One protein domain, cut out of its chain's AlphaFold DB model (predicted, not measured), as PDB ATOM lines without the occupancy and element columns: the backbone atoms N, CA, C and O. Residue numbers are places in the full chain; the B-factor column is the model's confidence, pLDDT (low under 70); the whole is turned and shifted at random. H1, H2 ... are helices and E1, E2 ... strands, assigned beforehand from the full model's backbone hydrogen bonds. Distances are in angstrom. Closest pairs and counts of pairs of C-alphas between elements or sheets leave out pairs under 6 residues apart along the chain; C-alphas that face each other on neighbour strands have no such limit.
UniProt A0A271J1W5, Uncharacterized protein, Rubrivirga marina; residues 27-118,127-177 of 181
ATOM      1  N   SER A  27      15.193  37.214  76.136       67.75
ATOM      2  CA  SER A  27      16.069  36.816  77.236       67.75
ATOM      3  C   SER A  27      15.362  35.805  78.146       67.75
ATOM      4  O   SER A  27      14.137  35.802  78.283       67.75
ATOM      5  N   ARG A  28      16.147  34.898  78.741       78.38
ATOM      6  CA  ARG A  28      15.667  33.862  79.665       78.38
ATOM      7  C   ARG A  28      16.493  33.885  80.943       78.38
ATOM      8  O   ARG A  28      17.709  33.713  80.883       78.38
ATOM      9  N   ALA A  29      15.822  34.008  82.082       77.25
ATOM     10  CA  ALA A  29      16.418  33.856  83.406       77.25
ATOM     11  C   ALA A  29      15.765  32.686  84.152       77.25
ATOM     12  O   ALA A  29      14.614  32.330  83.906       77.25
ATOM     13  N   THR A  30      16.504  32.030  85.045       79.06
ATOM     14  CA  THR A  30      15.990  30.901  85.832       79.06
ATOM     15  C   THR A  30      16.470  31.009  87.268       79.06
ATOM     16  O   THR A  30      17.651  31.232  87.519       79.06
ATOM     17  N   THR A  31      15.540  30.839  88.200       77.88
ATOM     18  CA  THR A  31      15.807  30.678  89.626       77.88
ATOM     19  C   THR A  31      15.536  29.229  89.988       77.88
ATOM     20  O   THR A  31      14.422  28.744  89.802       77.88
ATOM     21  N   THR A  32      16.555  28.547  90.501       77.50
ATOM     22  CA  THR A  32      16.434  27.180  91.016       77.50
ATOM     23  C   THR A  32      16.473  27.239  92.541       77.50
ATOM     24  O   THR A  32      17.490  27.639  93.105       77.50
ATOM     25  N   GLY A  33      15.377  26.871  93.202       74.88
ATOM     26  CA  GLY A  33      15.260  26.825  94.660       74.88
ATOM     27  C   GLY A  33      14.993  28.176  95.328       74.88
ATOM     28  O   GLY A  33      15.569  28.464  96.377       74.88
ATOM     29  N   GLY A  34      14.136  29.011  94.738       87.31
ATOM     30  CA  GLY A  34      13.637  30.221  95.389       87.31
ATOM     31  C   GLY A  34      12.799  29.889  96.628       87.31
ATOM     32  O   GLY A  34      12.037  28.925  96.630       87.31
ATOM     33  N   LEU A  35      12.933  30.691  97.686       91.06
ATOM     34  CA  LEU A  35      12.210  30.505  98.945       91.06
ATOM     35  C   LEU A  35      11.393  31.752  99.280       91.06
ATOM     36  O   LEU A  35      11.946  32.843  99.423       91.06
ATOM     37  N   LEU A  36      10.081  31.580  99.437       91.75
ATOM     38  CA  LEU A  36       9.195  32.602  99.988       91.75
ATOM     39  C   LEU A  36       8.920  32.309 101.450       91.75
ATOM     40  O   LEU A  36       8.567  31.187 101.807       91.75
ATOM     41  N   LEU A  37       9.018  33.352 102.263       92.75
ATOM     42  CA  LEU A  37       8.638  33.330 103.666       92.75
ATOM     43  C   LEU A  37       7.436  34.250 103.855       92.75
ATOM     44  O   LEU A  37       7.448  35.397 103.397       92.75
ATOM     45  N   ALA A  38       6.413  33.757 104.538       92.00
ATOM     46  CA  ALA A  38       5.255  34.541 104.936       92.00
ATOM     47  C   ALA A  38       4.894  34.260 106.396       92.00
ATOM     48  O   ALA A  38       5.218  33.210 106.947       92.00
ATOM     49  N   ASP A  39       4.225  35.217 107.032       91.56
ATOM     50  CA  ASP A  39       3.706  35.019 108.381       91.56
ATOM     51  C   ASP A  39       2.651  33.900 108.387       91.56
ATOM     52  O   ASP A  39       1.766  33.869 107.535       91.56
ATOM     53  N   GLY A  40       2.759  32.968 109.332       88.56
ATOM     54  CA  GLY A  40       1.786  31.898 109.531       88.56
ATOM     55  C   GLY A  40       0.749  32.201 110.617       88.56
ATOM     56  O   GLY A  40      -0.137  31.379 110.857       88.56
ATOM     57  N   SER A  41       0.838  33.361 111.281       85.88
ATOM     58  CA  SER A  41      -0.065  33.770 112.358       85.88
ATOM     59  C   SER A  41      -1.470  34.099 111.819       85.88
ATOM     60  O   SER A  41      -1.826  35.225 111.495       85.88
ATOM     61  N   GLY A  42      -2.291  33.064 111.655       85.88
ATOM     62  CA  GLY A  42      -3.635  33.183 111.077       85.88
ATOM     63  C   GLY A  42      -4.012  32.050 110.132       85.88
ATOM     64  O   GLY A  42      -5.173  31.962 109.736       85.88
ATOM     65  N   VAL A  43      -3.064  31.167 109.811       91.50
ATOM     66  CA  VAL A  43      -3.342  29.976 109.013       91.50
ATOM     67  C   VAL A  43      -4.173  28.992 109.838       91.50
ATOM     68  O   VAL A  43      -3.814  28.645 110.963       91.50
ATOM     69  N   GLY A  44      -5.300  28.561 109.271       89.06
ATOM     70  CA  GLY A  44      -6.161  27.531 109.848       89.06
ATOM     71  C   GLY A  44      -5.823  26.126 109.345       89.06
ATOM     72  O   GLY A  44      -4.688  25.815 108.977       89.06
ATOM     73  N   ASP A  45      -6.847  25.277 109.280       92.88
ATOM     74  CA  ASP A  45      -6.716  23.880 108.850       92.88
ATOM     75  C   ASP A  45      -6.308  23.751 107.373       92.88
ATOM     76  O   ASP A  45      -5.689  22.769 106.968       92.88
ATOM     77  N   THR A  46      -6.650  24.735 106.540       94.12
ATOM     78  CA  THR A  46      -6.266  24.785 105.124       94.12
ATOM     79  C   THR A  46      -5.595  26.112 104.820       94.12
ATOM     80  O   THR A  46      -6.143  27.161 105.138       94.12
ATOM     81  N   LEU A  47      -4.435  26.056 104.171       96.06
ATOM     82  CA  LEU A  47      -3.740  27.216 103.623       96.06
ATOM     83  C   LEU A  47      -4.018  27.334 102.123       96.06
ATOM     84  O   LEU A  47      -3.941  26.340 101.402       96.06
ATOM     85  N   THR A  48      -4.247  28.546 101.631       96.38
ATOM     86  CA  THR A  48      -4.234  28.841 100.194       96.38
ATOM     87  C   THR A  48      -2.992  29.653  99.842       96.38
ATOM     88  O   THR A  48      -2.776  30.721 100.397       96.38
ATOM     89  N   VAL A  49      -2.176  29.182  98.905       95.88
ATOM     90  CA  VAL A  49      -1.093  29.950  98.282       95.88
ATOM     91  C   VAL A  49      -1.603  30.439  96.929       95.88
ATOM     92  O   VAL A  49      -1.735  29.657  95.989       95.88
ATOM     93  N   ALA A  50      -1.947  31.720  96.855       94.81
ATOM     94  CA  ALA A  50      -2.556  32.347  95.691       94.81
ATOM     95  C   ALA A  50      -1.520  33.187  94.942       94.81
ATOM     96  O   ALA A  50      -1.110  34.243  95.418       94.81
ATOM     97  N   PHE A  51      -1.100  32.728  93.769       92.88
ATOM     98  CA  PHE A  51      -0.270  33.505  92.859       92.88
ATOM     99  C   PHE A  51      -1.147  34.496  92.103       92.88
ATOM    100  O   PHE A  51      -2.156  34.105  91.521       92.88
ATOM    101  N   VAL A  52      -0.775  35.768  92.145       88.75
ATOM    102  CA  VAL A  52      -1.547  36.866  91.572       88.75
ATOM    103  C   VAL A  52      -1.044  37.147  90.162       88.75
ATOM    104  O   VAL A  52       0.048  37.687  89.993       88.75
ATOM    105  N   ASP A  53      -1.856  36.789  89.173       85.38
ATOM    106  CA  ASP A  53      -1.642  37.101  87.765       85.38
ATOM    107  C   ASP A  53      -2.008  38.565  87.491       85.38
ATOM    108  O   ASP A  53      -3.115  39.026  87.805       85.38
ATOM    109  N   ALA A  54      -1.056  39.305  86.931       74.69
ATOM    110  CA  ALA A  54      -1.229  40.683  86.496       74.69
ATOM    111  C   ALA A  54      -1.200  40.731  84.963       74.69
ATOM    112  O   ALA A  54      -0.799  39.782  84.302       74.69
ATOM    113  N   ILE A  55      -1.631  41.847  84.375       67.44
ATOM    114  CA  ILE A  55      -1.716  41.954  82.910       67.44
ATOM    115  C   ILE A  55      -0.325  41.859  82.243       67.44
ATOM    116  O   ILE A  55      -0.231  41.388  81.111       67.44
ATOM    117  N   ASP A  56       0.743  42.251  82.943       69.56
ATOM    118  CA  ASP A  56       2.135  42.035  82.531       69.56
ATOM    119  C   ASP A  56       3.037  41.995  83.784       69.56
ATOM    120  O   ASP A  56       2.996  42.948  84.576       69.56
ATOM    121  N   PRO A  57       3.827  40.927  84.026       69.19
ATOM    122  CA  PRO A  57       3.958  39.686  83.248       69.19
ATOM    123  C   PRO A  57       2.819  38.681  83.483       69.19
ATOM    124  O   PRO A  57       2.242  38.644  84.568       69.19
ATOM    125  N   GLN A  58       2.576  37.806  82.499       80.12
ATOM    126  CA  GLN A  58       1.680  36.650  82.650       80.12
ATOM    127  C   GLN A  58       2.338  35.561  83.499       80.12
ATOM    128  O   GLN A  58       3.479  35.173  83.230       80.12
ATOM    129  N   ILE A  59       1.617  35.024  84.484       85.50
ATOM    130  CA  ILE A  59       2.131  33.979  85.377       85.50
ATOM    131  C   ILE A  59       1.471  32.629  85.085       85.50
ATOM    132  O   ILE A  59       0.256  32.477  85.171       85.50
ATOM    133  N   THR A  60       2.289  31.605  84.847       89.69
ATOM    134  CA  THR A  60       1.858  30.202  84.857       89.69
ATOM    135  C   THR A  60       2.312  29.547  86.153       89.69
ATOM    136  O   THR A  60       3.477  29.658  86.530       89.69
ATOM    137  N   VAL A  61       1.424  28.807  86.821       92.56
ATOM    138  CA  VAL A  61       1.763  28.088  88.059       92.56
ATOM    139  C   VAL A  61       1.504  26.602  87.909       92.56
ATOM    140  O   VAL A  61       0.427  26.169  87.506       92.56
ATOM    141  N   THR A  62       2.502  25.818  88.295       94.69
ATOM    142  CA  THR A  62       2.427  24.364  88.402       94.69
ATOM    143  C   THR A  62       2.836  23.926  89.803       94.69
ATOM    144  O   THR A  62       3.560  24.626  90.510       94.69
ATOM    145  N   THR A  63       2.351  22.764  90.231       94.94
ATOM    146  CA  THR A  63       2.682  22.177  91.535       94.94
ATOM    147  C   THR A  63       3.346  20.829  91.347       94.94
ATOM    148  O   THR A  63       2.805  19.970  90.643       94.94
ATOM    149  N   ALA A  64       4.471  20.615  92.023       93.06
ATOM    150  CA  ALA A  64       5.115  19.316  92.068       93.06
ATOM    151  C   ALA A  64       4.185  18.258  92.709       93.06
ATOM    152  O   ALA A  64       3.331  18.589  93.543       93.06
ATOM    153  N   PRO A  65       4.330  16.969  92.347       89.00
ATOM    154  CA  PRO A  65       3.524  15.901  92.929       89.00
ATOM    155  C   PRO A  65       3.634  15.857  94.459       89.00
ATOM    156  O   PRO A  65       4.733  15.889  95.008       89.00
ATOM    157  N   GLY A  66       2.493  15.739  95.142       85.00
ATOM    158  CA  GLY A  66       2.425  15.650  96.606       85.00
ATOM    159  C   GLY A  66       2.397  16.996  97.334       85.00
ATOM    160  O   GLY A  66       2.117  17.019  98.528       85.00
ATOM    161  N   VAL A  67       2.604  18.119  96.639       89.56
ATOM    162  CA  VAL A  67       2.457  19.448  97.246       89.56
ATOM    163  C   VAL A  67       1.015  19.654  97.714       89.56
ATOM    164  O   VAL A  67       0.068  19.551  96.935       89.56
ATOM    165  N   GLY A  68       0.866  19.965  99.002       81.88
ATOM    166  CA  GLY A  68      -0.399  20.334  99.637       81.88
ATOM    167  C   GLY A  68      -1.227  19.200 100.229       81.88
ATOM    168  O   GLY A  68      -2.255  19.477 100.851       81.88
ATOM    169  N   VAL A  69      -0.757  17.956 100.127       85.62
ATOM    170  CA  VAL A  69      -1.283  16.819 100.891       85.62
ATOM    171  C   VAL A  69      -0.311  16.517 102.024       85.62
ATOM    172  O   VAL A  69       0.855  16.266 101.748       85.62
ATOM    173  N   ASP A  70      -0.795  16.542 103.270       86.25
ATOM    174  CA  ASP A  70       0.030  16.364 104.479       86.25
ATOM    175  C   ASP A  70       1.298  17.246 104.450       86.25
ATOM    176  O   ASP A  70       2.426  16.745 104.405       86.25
ATOM    177  N   PRO A  71       1.121  18.581 104.355       89.44
ATOM    178  CA  PRO A  71       2.242  19.498 104.221       89.44
ATOM    179  C   PRO A  71       3.179  19.391 105.425       89.44
ATOM    180  O   PRO A  71       2.751  19.258 106.573       89.44
ATOM    181  N   GLY A  72       4.481  19.497 105.162       91.50
ATOM    182  CA  GLY A  72       5.476  19.509 106.224       91.50
ATOM    183  C   GLY A  72       5.251  20.679 107.183       91.50
ATOM    184  O   GLY A  72       4.795  21.752 106.796       91.50
ATOM    185  N   VAL A  73       5.599  20.482 108.450       93.19
ATOM    186  CA  VAL A  73       5.460  21.525 109.467       93.19
ATOM    187  C   VAL A  73       6.738  22.357 109.532       93.19
ATOM    188  O   VAL A  73       7.830  21.806 109.675       93.19
ATOM    189  N   THR A  74       6.601  23.677 109.483       91.50
ATOM    190  CA  THR A  74       7.713  24.601 109.749       91.50
ATOM    191  C   THR A  74       8.055  24.651 111.254       91.50
ATOM    192  O   THR A  74       7.153  24.621 112.104       91.50
ATOM    193  N   PRO A  75       9.338  24.739 111.642       81.06
ATOM    194  CA  PRO A  75       9.728  24.854 113.047       81.06
ATOM    195  C   PRO A  75       9.262  26.157 113.710       81.06
ATOM    196  O   PRO A  75       8.926  26.151 114.894       81.06
ATOM    197  N   ASP A  76       9.208  27.247 112.938       86.25
ATOM    198  CA  ASP A  76       9.105  28.614 113.464       86.25
ATOM    199  C   ASP A  76       7.701  29.222 113.312       86.25
ATOM    200  O   ASP A  76       7.475  30.387 113.635       86.25
ATOM    201  N   GLY A  77       6.731  28.438 112.829       87.06
ATOM    202  CA  GLY A  77       5.353  28.898 112.621       87.06
ATOM    203  C   GLY A  77       5.178  29.880 111.454       87.06
ATOM    204  O   GLY A  77       4.129  30.512 111.358       87.06
ATOM    205  N   VAL A  78       6.174  30.001 110.571       93.50
ATOM    206  CA  VAL A  78       6.123  30.746 109.303       93.50
ATOM    207  C   VAL A  78       5.664  29.858 108.145       93.50
ATOM    208  O   VAL A  78       5.917  28.666 108.129       93.50
ATOM    209  N   VAL A  79       5.018  30.412 107.127       94.94
ATOM    210  CA  VAL A  79       4.787  29.662 105.885       94.94
ATOM    211  C   VAL A  79       6.040  29.743 105.020       94.94
ATOM    212  O   VAL A  79       6.524  30.841 104.740       94.94
ATOM    213  N   GLU A  80       6.527  28.595 104.551       95.31
ATOM    214  CA  GLU A  80       7.668  28.510 103.636       95.31
ATOM    215  C   GLU A  80       7.218  27.901 102.310       95.31
ATOM    216  O   GLU A  80       6.711  26.782 102.283       95.31
ATOM    217  N   VAL A  81       7.405  28.612 101.200       94.88
ATOM    218  CA  VAL A  81       7.090  28.104  99.856       94.88
ATOM    219  C   VAL A  81       8.382  28.002  99.062       94.88
ATOM    220  O   VAL A  81       8.991  29.015  98.719       94.88
ATOM    221  N   LEU A  82       8.794  26.771  98.768       93.75
ATOM    222  CA  LEU A  82       9.925  26.486  97.894       93.75
ATOM    223  C   LEU A  82       9.429  26.421  96.450       93.75
ATOM    224  O   LEU A  82       8.481  25.687  96.156       93.75
ATOM    225  N   TYR A  83      10.081  27.148  95.550       92.94
ATOM    226  CA  TYR A  83       9.685  27.232  94.150       92.94
ATOM    227  C   TYR A  83      10.885  27.285  93.198       92.94
ATOM    228  O   TYR A  83      11.962  27.761  93.549       92.94
ATOM    229  N   ASP A  84      10.665  26.838  91.969       91.44
ATOM    230  CA  ASP A  84      11.528  27.120  90.825       91.44
ATOM    231  C   ASP A  84      10.800  28.112  89.912       91.44
ATOM    232  O   ASP A  84       9.580  28.034  89.766       91.44
ATOM    233  N   ALA A  85      11.520  29.068  89.324       87.50
ATOM    234  CA  ALA A  85      10.918  30.050  88.423       87.50
ATOM    235  C   ALA A  85      11.745  30.260  87.158       87.50
ATOM    236  O   ALA A  85      12.972  30.363  87.213       87.50
ATOM    237  N   VAL A  86      11.066  30.384  86.023       86.19
ATOM    238  CA  VAL A  86      11.653  30.777  84.742       86.19
ATOM    239  C   VAL A  86      10.996  32.071  84.290       86.19
ATOM    240  O   VAL A  86       9.780  32.149  84.161       86.19
ATOM    241  N   THR A  87      11.820  33.080  84.026       79.88
ATOM    242  CA  THR A  87      11.389  34.353  83.446       79.88
ATOM    243  C   THR A  87      11.764  34.374  81.978       79.88
ATOM    244  O   THR A  87      12.926  34.132  81.633       79.88
ATOM    245  N   LEU A  88      10.802  34.705  81.127       74.69
ATOM    246  CA  LEU A  88      11.023  35.015  79.722       74.69
ATOM    247  C   LEU A  88      10.586  36.455  79.483       74.69
ATOM    248  O   LEU A  88       9.472  36.830  79.838       74.69
ATOM    249  N   GLY A  89      11.441  37.262  78.869       68.62
ATOM    250  CA  GLY A  89      11.042  38.604  78.467       68.62
ATOM    251  C   GLY A  89      11.889  39.163  77.338       68.62
ATOM    252  O   GLY A  89      12.686  38.451  76.723       68.62
ATOM    253  N   PHE A  90      11.658  40.434  77.031       64.25
ATOM    254  CA  PHE A  90      12.182  41.092  75.840       64.25
ATOM    255  C   PHE A  90      13.135  42.223  76.231       64.25
ATOM    256  O   PHE A  90      12.788  43.062  77.056       64.25
ATOM    257  N   GLY A  91      14.323  42.254  75.619       58.28
ATOM    258  CA  GLY A  91      15.313  43.317  75.809       58.28
ATOM    259  C   GLY A  91      16.279  43.085  76.976       58.28
ATOM    260  O   GLY A  91      16.088  43.634  78.052       58.28
ATOM    261  N   GLY A  92      17.343  42.313  76.722       47.16
ATOM    262  CA  GLY A  92      18.684  42.423  77.333       47.16
ATOM    263  C   GLY A  92      18.876  42.209  78.842       47.16
ATOM    264  O   GLY A  92      19.714  41.399  79.221       47.16
ATOM    265  N   ASP A  93      18.119  42.889  79.701       50.72
ATOM    266  CA  ASP A  93      18.404  43.032  81.133       50.72
ATOM    267  C   ASP A  93      17.220  42.575  81.995       50.72
ATOM    268  O   ASP A  93      16.546  43.370  82.652       50.72
ATOM    269  N   LEU A  94      16.974  41.263  82.033       55.91
ATOM    270  CA  LEU A  94      16.070  40.677  83.023       55.91
ATOM    271  C   LEU A  94      16.865  39.865  84.039       55.91
ATOM    272  O   LEU A  94      17.172  38.691  83.841       55.91
ATOM    273  N   ALA A  95      17.154  40.499  85.176       58.72
ATOM    274  CA  ALA A  95      17.241  39.744  86.415       58.72
ATOM    275  C   ALA A  95      15.845  39.155  86.702       58.72
ATOM    276  O   ALA A  95      14.849  39.852  86.478       58.72
ATOM    277  N   PRO A  96      15.737  37.902  87.182       61.06
ATOM    278  CA  PRO A  96      14.447  37.348  87.568       61.06
ATOM    279  C   PRO A  96      13.822  38.271  88.617       61.06
ATOM    280  O   PRO A  96      14.445  38.568  89.641       61.06
ATOM    281  N   LEU A  97      12.617  38.772  88.339       70.31
ATOM    282  CA  LEU A  97      11.897  39.617  89.284       70.31
ATOM    283  C   LEU A  97      11.582  38.760  90.522       70.31
ATOM    284  O   LEU A  97      10.946  37.708  90.390       70.31
ATOM    285  N   PRO A  98      12.062  39.127  91.721       73.88
ATOM    286  CA  PRO A  98      11.886  38.260  92.875       73.88
ATOM    287  C   PRO A  98      10.394  38.096  93.168       73.88
ATOM    288  O   PRO A  98       9.626  39.039  93.035       73.88
ATOM    289  N   LEU A  99       9.958  36.900  93.553       84.31
ATOM    290  CA  LEU A  99       8.592  36.732  94.037       84.31
ATOM    291  C   LEU A  99       8.492  37.273  95.466       84.31
ATOM    292  O   LEU A  99       9.447  37.234  96.247       84.31
ATOM    293  N   VAL A 100       7.314  37.764  95.817       85.88
ATOM    294  CA  VAL A 100       6.994  38.286  97.139       85.88
ATOM    295  C   VAL A 100       5.747  37.608  97.644       85.88
ATOM    296  O   VAL A 100       4.784  37.457  96.904       85.88
ATOM    297  N   ALA A 101       5.753  37.246  98.922       88.50
ATOM    298  CA  ALA A 101       4.599  36.693  99.598       88.50
ATOM    299  C   ALA A 101       4.082  37.652 100.676       88.50
ATOM    300  O   ALA A 101       4.862  38.304 101.378       88.50
ATOM    301  N   ARG A 102       2.760  37.704 100.835       88.25
ATOM    302  CA  ARG A 102       2.089  38.344 101.968       88.25
ATOM    303  C   ARG A 102       0.935  37.475 102.451       88.25
ATOM    304  O   ARG A 102       0.045  37.134 101.679       88.25
ATOM    305  N   ALA A 103       0.945  37.156 103.740       89.12
ATOM    306  CA  ALA A 103      -0.130  36.415 104.382       89.12
ATOM    307  C   ALA A 103      -1.261  37.342 104.836       89.12
ATOM    308  O   ALA A 103      -1.013  38.431 105.364       89.12
ATOM    309  N   LEU A 104      -2.495  36.894 104.633       89.12
ATOM    310  CA  LEU A 104      -3.724  37.505 105.121       89.12
ATOM    311  C   LEU A 104      -4.697  36.384 105.502       89.12
ATOM    312  O   LEU A 104      -5.326  35.776 104.638       89.12
ATOM    313  N   GLY A 105      -4.808  36.116 106.805       89.12
ATOM    314  CA  GLY A 105      -5.607  35.000 107.312       89.12
ATOM    315  C   GLY A 105      -5.054  33.655 106.839       89.12
ATOM    316  O   GLY A 105      -3.881  33.356 107.046       89.12
ATOM    317  N   ASP A 106      -5.898  32.866 106.181       93.56
ATOM    318  CA  ASP A 106      -5.581  31.540 105.643       93.56
ATOM    319  C   ASP A 106      -4.989  31.570 104.223       93.56
ATOM    320  O   ASP A 106      -4.758  30.519 103.622       93.56
ATOM    321  N   THR A 107      -4.738  32.764 103.674       93.44
ATOM    322  CA  THR A 107      -4.253  32.939 102.305       93.44
ATOM    323  C   THR A 107      -2.910  33.663 102.270       93.44
ATOM    324  O   THR A 107      -2.756  34.764 102.798       93.44
ATOM    325  N   VAL A 108      -1.932  33.065 101.594       93.69
ATOM    326  CA  VAL A 108      -0.656  33.679 101.230       93.69
ATOM    327  C   VAL A 108      -0.736  34.121  99.779       93.69
ATOM    328  O   VAL A 108      -0.748  33.299  98.867       93.69
ATOM    329  N   TYR A 109      -0.775  35.432  99.571       92.25
ATOM    330  CA  TYR A 109      -0.739  36.036  98.248       92.25
ATOM    331  C   TYR A 109       0.707  36.154  97.785       92.25
ATOM    332  O   TYR A 109       1.521  36.791  98.457       92.25
ATOM    333  N   VAL A 110       1.014  35.548  96.644       91.25
ATOM    334  CA  VAL A 110       2.320  35.587  95.993       91.25
ATOM    335  C   VAL A 110       2.223  36.441  94.739       91.25
ATOM    336  O   VAL A 110       1.334  36.245  93.921       91.25
ATOM    337  N   TYR A 111       3.131  37.389  94.572       86.31
ATOM    338  CA  TYR A 111       3.149  38.297  93.431       86.31
ATOM    339  C   TYR A 111       4.586  38.608  93.024       86.31
ATOM    340  O   TYR A 111       5.522  38.419  93.801       86.31
ATOM    341  N   VAL A 112       4.772  39.071  91.796       81.00
ATOM    342  CA  VAL A 112       6.087  39.457  91.282       81.00
ATOM    343  C   VAL A 112       6.493  40.816  91.873       81.00
ATOM    344  O   VAL A 112       5.714  41.769  91.838       81.00
ATOM    345  N   ASP A 113       7.705  40.919  92.426       71.31
ATOM    346  CA  ASP A 113       8.286  42.180  92.908       71.31
ATOM    347  C   ASP A 113       8.583  43.094  91.714       71.31
ATOM    348  O   ASP A 113       9.564  42.915  90.989       71.31
ATOM    349  N   GLY A 114       7.721  44.082  91.505       61.88
ATOM    350  CA  GLY A 114       7.785  45.021  90.392       61.88
ATOM    351  C   GLY A 114       6.722  46.110  90.531       61.88
ATOM    352  O   GLY A 114       5.876  46.078  91.426       61.88
ATOM    353  N   THR A 115       6.777  47.151  89.699       51.62
ATOM    354  CA  THR A 115       5.647  48.092  89.543       51.62
ATOM    355  C   THR A 115       4.477  47.332  88.970       51.62
ATOM    356  O   THR A 115       4.581  46.837  87.860       51.62
ATOM    357  N   VAL A 116       3.375  47.257  89.722       54.69
ATOM    358  CA  VAL A 116       2.058  47.094  89.103       54.69
ATOM    359  C   VAL A 116       1.916  48.317  88.203       54.69
ATOM    360  O   VAL A 116       1.680  49.421  88.696       54.69
ATOM    361  N   ASP A 117       2.252  48.154  86.927       48.28
ATOM    362  CA  ASP A 117       2.422  49.270  86.010       48.28
ATOM    363  C   ASP A 117       1.045  49.879  85.690       48.28
ATOM    364  O   ASP A 117       0.160  49.174  85.204       48.28
ATOM    365  N   PRO A 118       0.814  51.179  85.939       41.09
ATOM    366  CA  PRO A 118      -0.400  51.851  85.479       41.09
ATOM    367  C   PRO A 118      -0.540  51.896  83.939       41.09
ATOM    368  O   PRO A 118      -1.639  52.135  83.442       41.09
ATOM    369  N   LEU A 127       4.568  43.831  71.686       58.41
ATOM    370  CA  LEU A 127       5.387  42.660  71.982       58.41
ATOM    371  C   LEU A 127       4.546  41.685  72.826       58.41
ATOM    372  O   LEU A 127       3.624  42.129  73.519       58.41
ATOM    373  N   PRO A 128       4.799  40.366  72.758       60.41
ATOM    374  CA  PRO A 128       4.193  39.446  73.712       60.41
ATOM    375  C   PRO A 128       4.517  39.919  75.141       60.41
ATOM    376  O   PRO A 128       5.618  40.433  75.354       60.41
ATOM    377  N   PRO A 129       3.600  39.771  76.112       66.12
ATOM    378  CA  PRO A 129       3.923  40.068  77.502       66.12
ATOM    379  C   PRO A 129       5.073  39.169  77.963       66.12
ATOM    380  O   PRO A 129       5.254  38.056  77.449       66.12
ATOM    381  N   ALA A 130       5.858  39.642  78.929       73.12
ATOM    382  CA  ALA A 130       6.815  38.766  79.588       73.12
ATOM    383  C   ALA A 130       6.051  37.621  80.280       73.12
ATOM    384  O   ALA A 130       4.925  37.807  80.747       73.12
ATOM    385  N   SER A 131       6.647  36.429  80.333       79.81
ATOM    386  CA  SER A 131       6.043  35.272  80.997       79.81
ATOM    387  C   SER A 131       6.871  34.814  82.190       79.81
ATOM    388  O   SER A 131       8.106  34.877  82.194       79.81
ATOM    389  N   TYR A 132       6.167  34.351  83.216       84.62
ATOM    390  CA  TYR A 132       6.725  33.856  84.463       84.62
ATOM    391  C   TYR A 132       6.174  32.458  84.743       84.62
ATOM    392  O   TYR A 132       5.030  32.307  85.158       84.62
ATOM    393  N   ASP A 133       6.984  31.428  84.521       89.06
ATOM    394  CA  ASP A 133       6.601  30.053  84.838       89.06
ATOM    395  C   ASP A 133       7.120  29.697  86.227       89.06
ATOM    396  O   ASP A 133       8.328  29.734  86.468       89.06
ATOM    397  N   VAL A 134       6.218  29.346  87.141       91.31
ATOM    398  CA  VAL A 134       6.537  28.975  88.521       91.31
ATOM    399  C   VAL A 134       6.153  27.522  88.772       91.31
ATOM    400  O   VAL A 134       5.011  27.113  88.557       91.31
ATOM    401  N   GLU A 135       7.097  26.738  89.281       94.00
ATOM    402  CA  GLU A 135       6.842  25.407  89.826       94.00
ATOM    403  C   GLU A 135       6.957  25.457  91.350       94.00
ATOM    404  O   GLU A 135       8.039  25.661  91.899       94.00
ATOM    405  N   VAL A 136       5.849  25.239  92.060       94.50
ATOM    406  CA  VAL A 136       5.866  25.078  93.517       94.50
ATOM    407  C   VAL A 136       6.377  23.684  93.847       94.50
ATOM    408  O   VAL A 136       5.747  22.683  93.508       94.50
ATOM    409  N   ARG A 137       7.520  23.625  94.529       94.88
ATOM    410  CA  ARG A 137       8.238  22.389  94.857       94.88
ATOM    411  C   ARG A 137       7.838  21.827  96.209       94.88
ATOM    412  O   ARG A 137       7.778  20.613  96.367       94.88
ATOM    413  N   ASN A 138       7.603  22.698  97.186       94.44
ATOM    414  CA  ASN A 138       7.184  22.304  98.525       94.44
ATOM    415  C   ASN A 138       6.523  23.474  99.260       94.44
ATOM    416  O   ASN A 138       6.842  24.632  98.987       94.44
ATOM    417  N   VAL A 139       5.654  23.164 100.223       95.12
ATOM    418  CA  VAL A 139       5.093  24.149 101.153       95.12
ATOM    419  C   VAL A 139       5.201  23.613 102.576       95.12
ATOM    420  O   VAL A 139       4.657  22.549 102.871       95.12
ATOM    421  N   LEU A 140       5.888  24.355 103.446       95.44
ATOM    422  CA  LEU A 140       5.874  24.123 104.885       95.44
ATOM    423  C   LEU A 140       4.893  25.081 105.552       95.44
ATOM    424  O   LEU A 140       4.822  26.262 105.206       95.44
ATOM    425  N   VAL A 141       4.135  24.558 106.507       95.75
ATOM    426  CA  VAL A 141       3.020  25.264 107.140       95.75
ATOM    427  C   VAL A 141       3.120  25.246 108.663       95.75
ATOM    428  O   VAL A 141       3.802  24.389 109.234       95.75
ATOM    429  N   PRO A 142       2.447  26.178 109.356       94.06
ATOM    430  CA  PRO A 142       2.322  26.126 110.805       94.06
ATOM    431  C   PRO A 142       1.647  24.835 111.284       94.06
ATOM    432  O   PRO A 142       0.898  24.176 110.561       94.06
ATOM    433  N   ARG A 143       1.876  24.478 112.553       92.38
ATOM    434  CA  ARG A 143       1.186  23.339 113.176       92.38
ATOM    435  C   ARG A 143      -0.330  23.540 113.141       92.38
ATOM    436  O   ARG A 143      -0.814  24.596 113.528       92.38
ATOM    437  N   GLY A 144      -1.055  22.482 112.787       89.56
ATOM    438  CA  GLY A 144      -2.521  22.474 112.731       89.56
ATOM    439  C   GLY A 144      -3.080  22.583 111.314       89.56
ATOM    440  O   GLY A 144      -4.205  22.159 111.081       89.56
ATOM    441  N   THR A 145      -2.283  23.043 110.349       93.88
ATOM    442  CA  THR A 145      -2.662  23.021 108.936       93.88
ATOM    443  C   THR A 145      -2.524  21.609 108.373       93.88
ATOM    444  O   THR A 145      -1.466  20.993 108.470       93.88
ATOM    445  N   VAL A 146      -3.597  21.097 107.775       93.00
ATOM    446  CA  VAL A 146      -3.682  19.728 107.242       93.00
ATOM    447  C   VAL A 146      -3.694  19.680 105.714       93.00
ATOM    448  O   VAL A 146      -3.532  18.610 105.130       93.00
ATOM    449  N   ALA A 147      -3.883  20.824 105.051       94.19
ATOM    450  CA  ALA A 147      -3.911  20.912 103.596       94.19
ATOM    451  C   ALA A 147      -3.366  22.249 103.082       94.19
ATOM    452  O   ALA A 147      -3.560  23.295 103.706       94.19
ATOM    453  N   VAL A 148      -2.757  22.220 101.894       96.12
ATOM    454  CA  VAL A 148      -2.418  23.425 101.125       96.12
ATOM    455  C   VAL A 148      -3.072  23.359  99.755       96.12
ATOM    456  O   VAL A 148      -3.035  22.336  99.076       96.12
ATOM    457  N   ARG A 149      -3.650  24.476  99.330       95.56
ATOM    458  CA  ARG A 149      -4.136  24.695  97.970       95.56
ATOM    459  C   ARG A 149      -3.226  25.702  97.300       95.56
ATOM    460  O   ARG A 149      -2.993  26.766  97.856       95.56
ATOM    461  N   VAL A 150      -2.741  25.386  96.109       95.38
ATOM    462  CA  VAL A 150      -2.040  26.357  95.267       95.38
ATOM    463  C   VAL A 150      -2.995  26.783  94.166       95.38
ATOM    464  O   VAL A 150      -3.602  25.933  93.514       95.38
ATOM    465  N   ALA A 151      -3.154  28.088  93.987       94.19
ATOM    466  CA  ALA A 151      -4.052  28.660  93.000       94.19
ATOM    467  C   ALA A 151      -3.363  29.791  92.238       94.19
ATOM    468  O   ALA A 151      -2.527  30.503  92.790       94.19
ATOM    469  N   LEU A 152      -3.762  29.958  90.982       92.31
ATOM    470  CA  LEU A 152      -3.536  31.173  90.215       92.31
ATOM    471  C   LEU A 152      -4.828  31.993  90.282       92.31
ATOM    472  O   LEU A 152      -5.904  31.456  90.013       92.31
ATOM    473  N   VAL A 153      -4.731  33.258  90.677       90.56
ATOM    474  CA  VAL A 153      -5.857  34.196  90.765       90.56
ATOM    475  C   VAL A 153      -5.533  35.445  89.968       90.56
ATOM    476  O   VAL A 153      -4.375  35.850  89.914       90.56
ATOM    477  N   THR A 154      -6.538  36.076  89.368       85.12
ATOM    478  CA  THR A 154      -6.316  37.366  88.708       85.12
ATOM    479  C   THR A 154      -6.261  38.476  89.750       85.12
ATOM    480  O   THR A 154      -6.851  38.362  90.828       85.12
ATOM    481  N   LEU A 155      -5.567  39.574  89.446       80.06
ATOM    482  CA  LEU A 155      -5.534  40.740  90.334       80.06
ATOM    483  C   LEU A 155      -6.942  41.276  90.669       80.06
ATOM    484  O   LEU A 155      -7.149  41.762  91.780       80.06
ATOM    485  N   ASP A 156      -7.901  41.147  89.750       80.38
ATOM    486  CA  ASP A 156      -9.292  41.578  89.943       80.38
ATOM    487  C   ASP A 156     -10.056  40.709  90.961       80.38
ATOM    488  O   ASP A 156     -11.011  41.178  91.583       80.38
ATOM    489  N   ASP A 157      -9.603  39.473  91.190       83.81
ATOM    490  CA  ASP A 157     -10.173  38.552  92.180       83.81
ATOM    491  C   ASP A 157      -9.574  38.749  93.587       83.81
ATOM    492  O   ASP A 157     -10.049  38.162  94.566       83.81
ATOM    493  N   VAL A 158      -8.530  39.577  93.723       83.25
ATOM    494  CA  VAL A 158      -7.885  39.850  95.013       83.25
ATOM    495  C   VAL A 158      -8.736  40.842  95.819       83.25
ATOM    496  O   VAL A 158      -9.007  41.950  95.347       83.25
ATOM    497  N   PRO A 159      -9.117  40.528  97.075       84.94
ATOM    498  CA  PRO A 159      -9.884  41.447  97.912       84.94
ATOM    499  C   PRO A 159      -9.224  42.828  98.008       84.94
ATOM    500  O   PRO A 159      -8.016  42.924  98.211       84.94
ATOM    501  N   ALA A 160     -10.002  43.913  97.951       81.00
ATOM    502  CA  ALA A 160      -9.456  45.277  97.896       81.00
ATOM    503  C   ALA A 160      -8.476  45.604  99.042       81.00
ATOM    504  O   ALA A 160      -7.449  46.244  98.821       81.00
ATOM    505  N   ALA A 161      -8.764  45.121 100.256       77.19
ATOM    506  CA  ALA A 161      -7.872  45.266 101.406       77.19
ATOM    507  C   ALA A 161      -6.548  44.506 101.221       77.19
ATOM    508  O   ALA A 161      -5.498  45.008 101.613       77.19
ATOM    509  N   ALA A 162      -6.592  43.325 100.597       81.50
ATOM    510  CA  ALA A 162      -5.410  42.549 100.255       81.50
ATOM    511  C   ALA A 162      -4.602  43.240  99.156       81.50
ATOM    512  O   ALA A 162      -3.411  43.466  99.339       81.50
ATOM    513  N   ALA A 163      -5.247  43.670  98.073       77.44
ATOM    514  CA  ALA A 163      -4.593  44.380  96.978       77.44
ATOM    515  C   ALA A 163      -3.874  45.649  97.469       77.44
ATOM    516  O   ALA A 163      -2.722  45.887  97.114       77.44
ATOM    517  N   GLU A 164      -4.514  46.436  98.336       77.56
ATOM    518  CA  GLU A 164      -3.902  47.629  98.925       77.56
ATOM    519  C   GLU A 164      -2.702  47.292  99.817       77.56
ATOM    520  O   GLU A 164      -1.646  47.917  99.726       77.56
ATOM    521  N   ALA A 165      -2.826  46.241 100.623       76.75
ATOM    522  CA  ALA A 165      -1.717  45.697 101.388       76.75
ATOM    523  C   ALA A 165      -0.529  45.302 100.481       76.75
ATOM    524  O   ALA A 165       0.613  45.669 100.768       76.75
ATOM    525  N   LEU A 166      -0.773  44.597  99.374       76.19
ATOM    526  CA  LEU A 166       0.283  44.215  98.428       76.19
ATOM    527  C   LEU A 166       0.948  45.453  97.803       76.19
ATOM    528  O   LEU A 166       2.178  45.508  97.741       76.19
ATOM    529  N   ARG A 167       0.171  46.486  97.437       75.94
ATOM    530  CA  ARG A 167       0.704  47.764  96.923       75.94
ATOM    531  C   ARG A 167       1.610  48.458  97.934       75.94
ATOM    532  O   ARG A 167       2.726  48.835  97.588       75.94
ATOM    533  N   GLN A 168       1.174  48.582  99.185       75.44
ATOM    534  CA  GLN A 168       1.971  49.206 100.246       75.44
ATOM    535  C   GLN A 168       3.262  48.433 100.524       75.44
ATOM    536  O   GLN A 168       4.314  49.034 100.728       75.44
ATOM    537  N   SER A 169       3.206  47.097 100.499       72.62
ATOM    538  CA  SER A 169       4.394  46.252 100.638       72.62
ATOM    539  C   SER A 169       5.366  46.423  99.473       72.62
ATOM    540  O   SER A 169       6.571  46.498  99.707       72.62
ATOM    541  N   ALA A 170       4.861  46.505  98.240       71.31
ATOM    542  CA  ALA A 170       5.686  46.771  97.065       71.31
ATOM    543  C   ALA A 170       6.350  48.154  97.155       71.31
ATOM    544  O   ALA A 170       7.551  48.278  96.930       71.31
ATOM    545  N   GLU A 171       5.601  49.185  97.549       72.62
ATOM    546  CA  GLU A 171       6.122  50.548  97.675       72.62
ATOM    547  C   GLU A 171       7.176  50.671  98.780       72.62
ATOM    548  O   GLU A 171       8.269  51.185  98.548       72.62
ATOM    549  N   ALA A 172       6.911  50.111  99.963       73.50
ATOM    550  CA  ALA A 172       7.882  50.097 101.054       73.50
ATOM    551  C   ALA A 172       9.199  49.413 100.647       73.50
ATOM    552  O   ALA A 172      10.280  49.874 101.012       73.50
ATOM    553  N   ARG A 173       9.124  48.335  99.855       69.69
ATOM    554  CA  ARG A 173      10.306  47.629  99.341       69.69
ATOM    555  C   ARG A 173      11.038  48.403  98.250       69.69
ATOM    556  O   ARG A 173      12.267  48.394  98.269       69.69
ATOM    557  N   ARG A 174      10.335  49.103  97.349       68.94
ATOM    558  CA  ARG A 174      10.981  50.021  96.389       68.94
ATOM    559  C   ARG A 174      11.820  51.061  97.107       68.94
ATOM    560  O   ARG A 174      12.978  51.243  96.758       68.94
ATOM    561  N   VAL A 175      11.237  51.713  98.112       74.38
ATOM    562  CA  VAL A 175      11.905  52.766  98.885       74.38
ATOM    563  C   VAL A 175      13.091  52.204  99.676       74.38
ATOM    564  O   VAL A 175      14.105  52.879  99.831       74.38
ATOM    565  N   ALA A 176      12.991  50.960 100.155       68.81
ATOM    566  CA  ALA A 176      14.061  50.292 100.890       68.81
ATOM    567  C   ALA A 176      15.185  49.732  99.998       68.81
ATOM    568  O   ALA A 176      16.251  49.402 100.522       68.81
ATOM    569  N   ARG A 177      14.981  49.597  98.679       64.81
ATOM    570  CA  ARG A 177      16.023  49.114  97.766       64.81
ATOM    571  C   ARG A 177      17.090  50.212  97.636       64.81
ATOM    572  O   ARG A 177      16.775  51.287  97.129       64.81
TER     573      ARG A 177
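AT A GLANCE: This is residues 27 to 118 and 127 to 177 of the 181 residues of an uncharacterized protein of Rubrivirga marina (UniProt A0A271J1W5). What shape do these atoms make? Two strongly twisted sheets of four strands lie face to face as a sandwich, and the single helix H1 runs slantwise over the other face of one sheet, covering its strands E5 and E6. What is it built of? The printed part has 143 residues, with eight named strands, E1 to E8, and then H1; the class is mostly strand. Both sheets are mixed, in the orders E1 E4 E7 E3 and E5 E6 E2 E8. How far does it reach? It is compact, with a radius of gyration of the C-alphas of 14.9 A, and spans 46 by 32 by 27 A.

HOW THE PARTS SIT: How is the sheet with the longest strands paired? E1, residues 27 to 39, and E4, residues 78 to 90, are antiparallel, with N 34 and O 83 within hydrogen-bond range at 2.8 A. E7, residues 131 to 141, is antiparallel to E4, with N 84 and O 135 at 2.9 A. E3, residues 58 to 63, is parallel to E7, with N 60 and O 132 at 2.8 A. How is the other sheet paired? E5, residues 99 to 104, and E6, residues 107 to 112, form an antiparallel hairpin, with N 102 and O 109 at 2.8 A. E2, residues 46 to 53, is parallel to E6, with N 50 and O 108 at 2.8 A, and E8, residues 147 to 154, is parallel to E2, with N 49 and O 149 at 2.8 A. How do the sheets face each other? Their facing parts are 9.5 A centre to centre; the closest C-alphas of E1 and E5, Asp 39 and Ala 103, are 5.7 A apart. Where is the helix? H1, residues 160 to 176, is on the second sheet at a height of 9.6 A, two layers with the helix on one face, and its line stands at 44 degrees to E5 on the local plane. The closest C-alphas of H1 and E5, Leu 166 and Arg 102, are 7.1 A apart; in H1 every O i to N i+4 pair is within hydrogen-bond range.

IN THESE COORDINATES: Where do the elements begin and end? C-alpha 27, where E1 begins, is at (16.069, 36.816, 77.236), and C-alpha 176, where H1 ends, is at (14.061, 50.292, 100.890). Which elements are long? From first to last C-alpha E4 measures 35.5 A, E1 33.6 A, E7 28.2 A and H1 24.2 A. E1 bends by 65 degrees at residue 32, E4 by 56 degrees at residue 84 and E7 by 61 degrees at residue 137.

THE WHOLE: Where is the printed part cut? Residues 119 to 126 are not printed, and C-alphas 118 and 127 are 17.3 A apart. Which link is long? Of the links printed whole, E3 to E4 is long, with 14 residues; its residues 72 to 73 pair parallel with residues 140 to 141 of E7. Where is confidence low? The mean pLDDT of the printed part is 82.5, and 24 residues are under 70, among them 89 to 96 and 114 to 118.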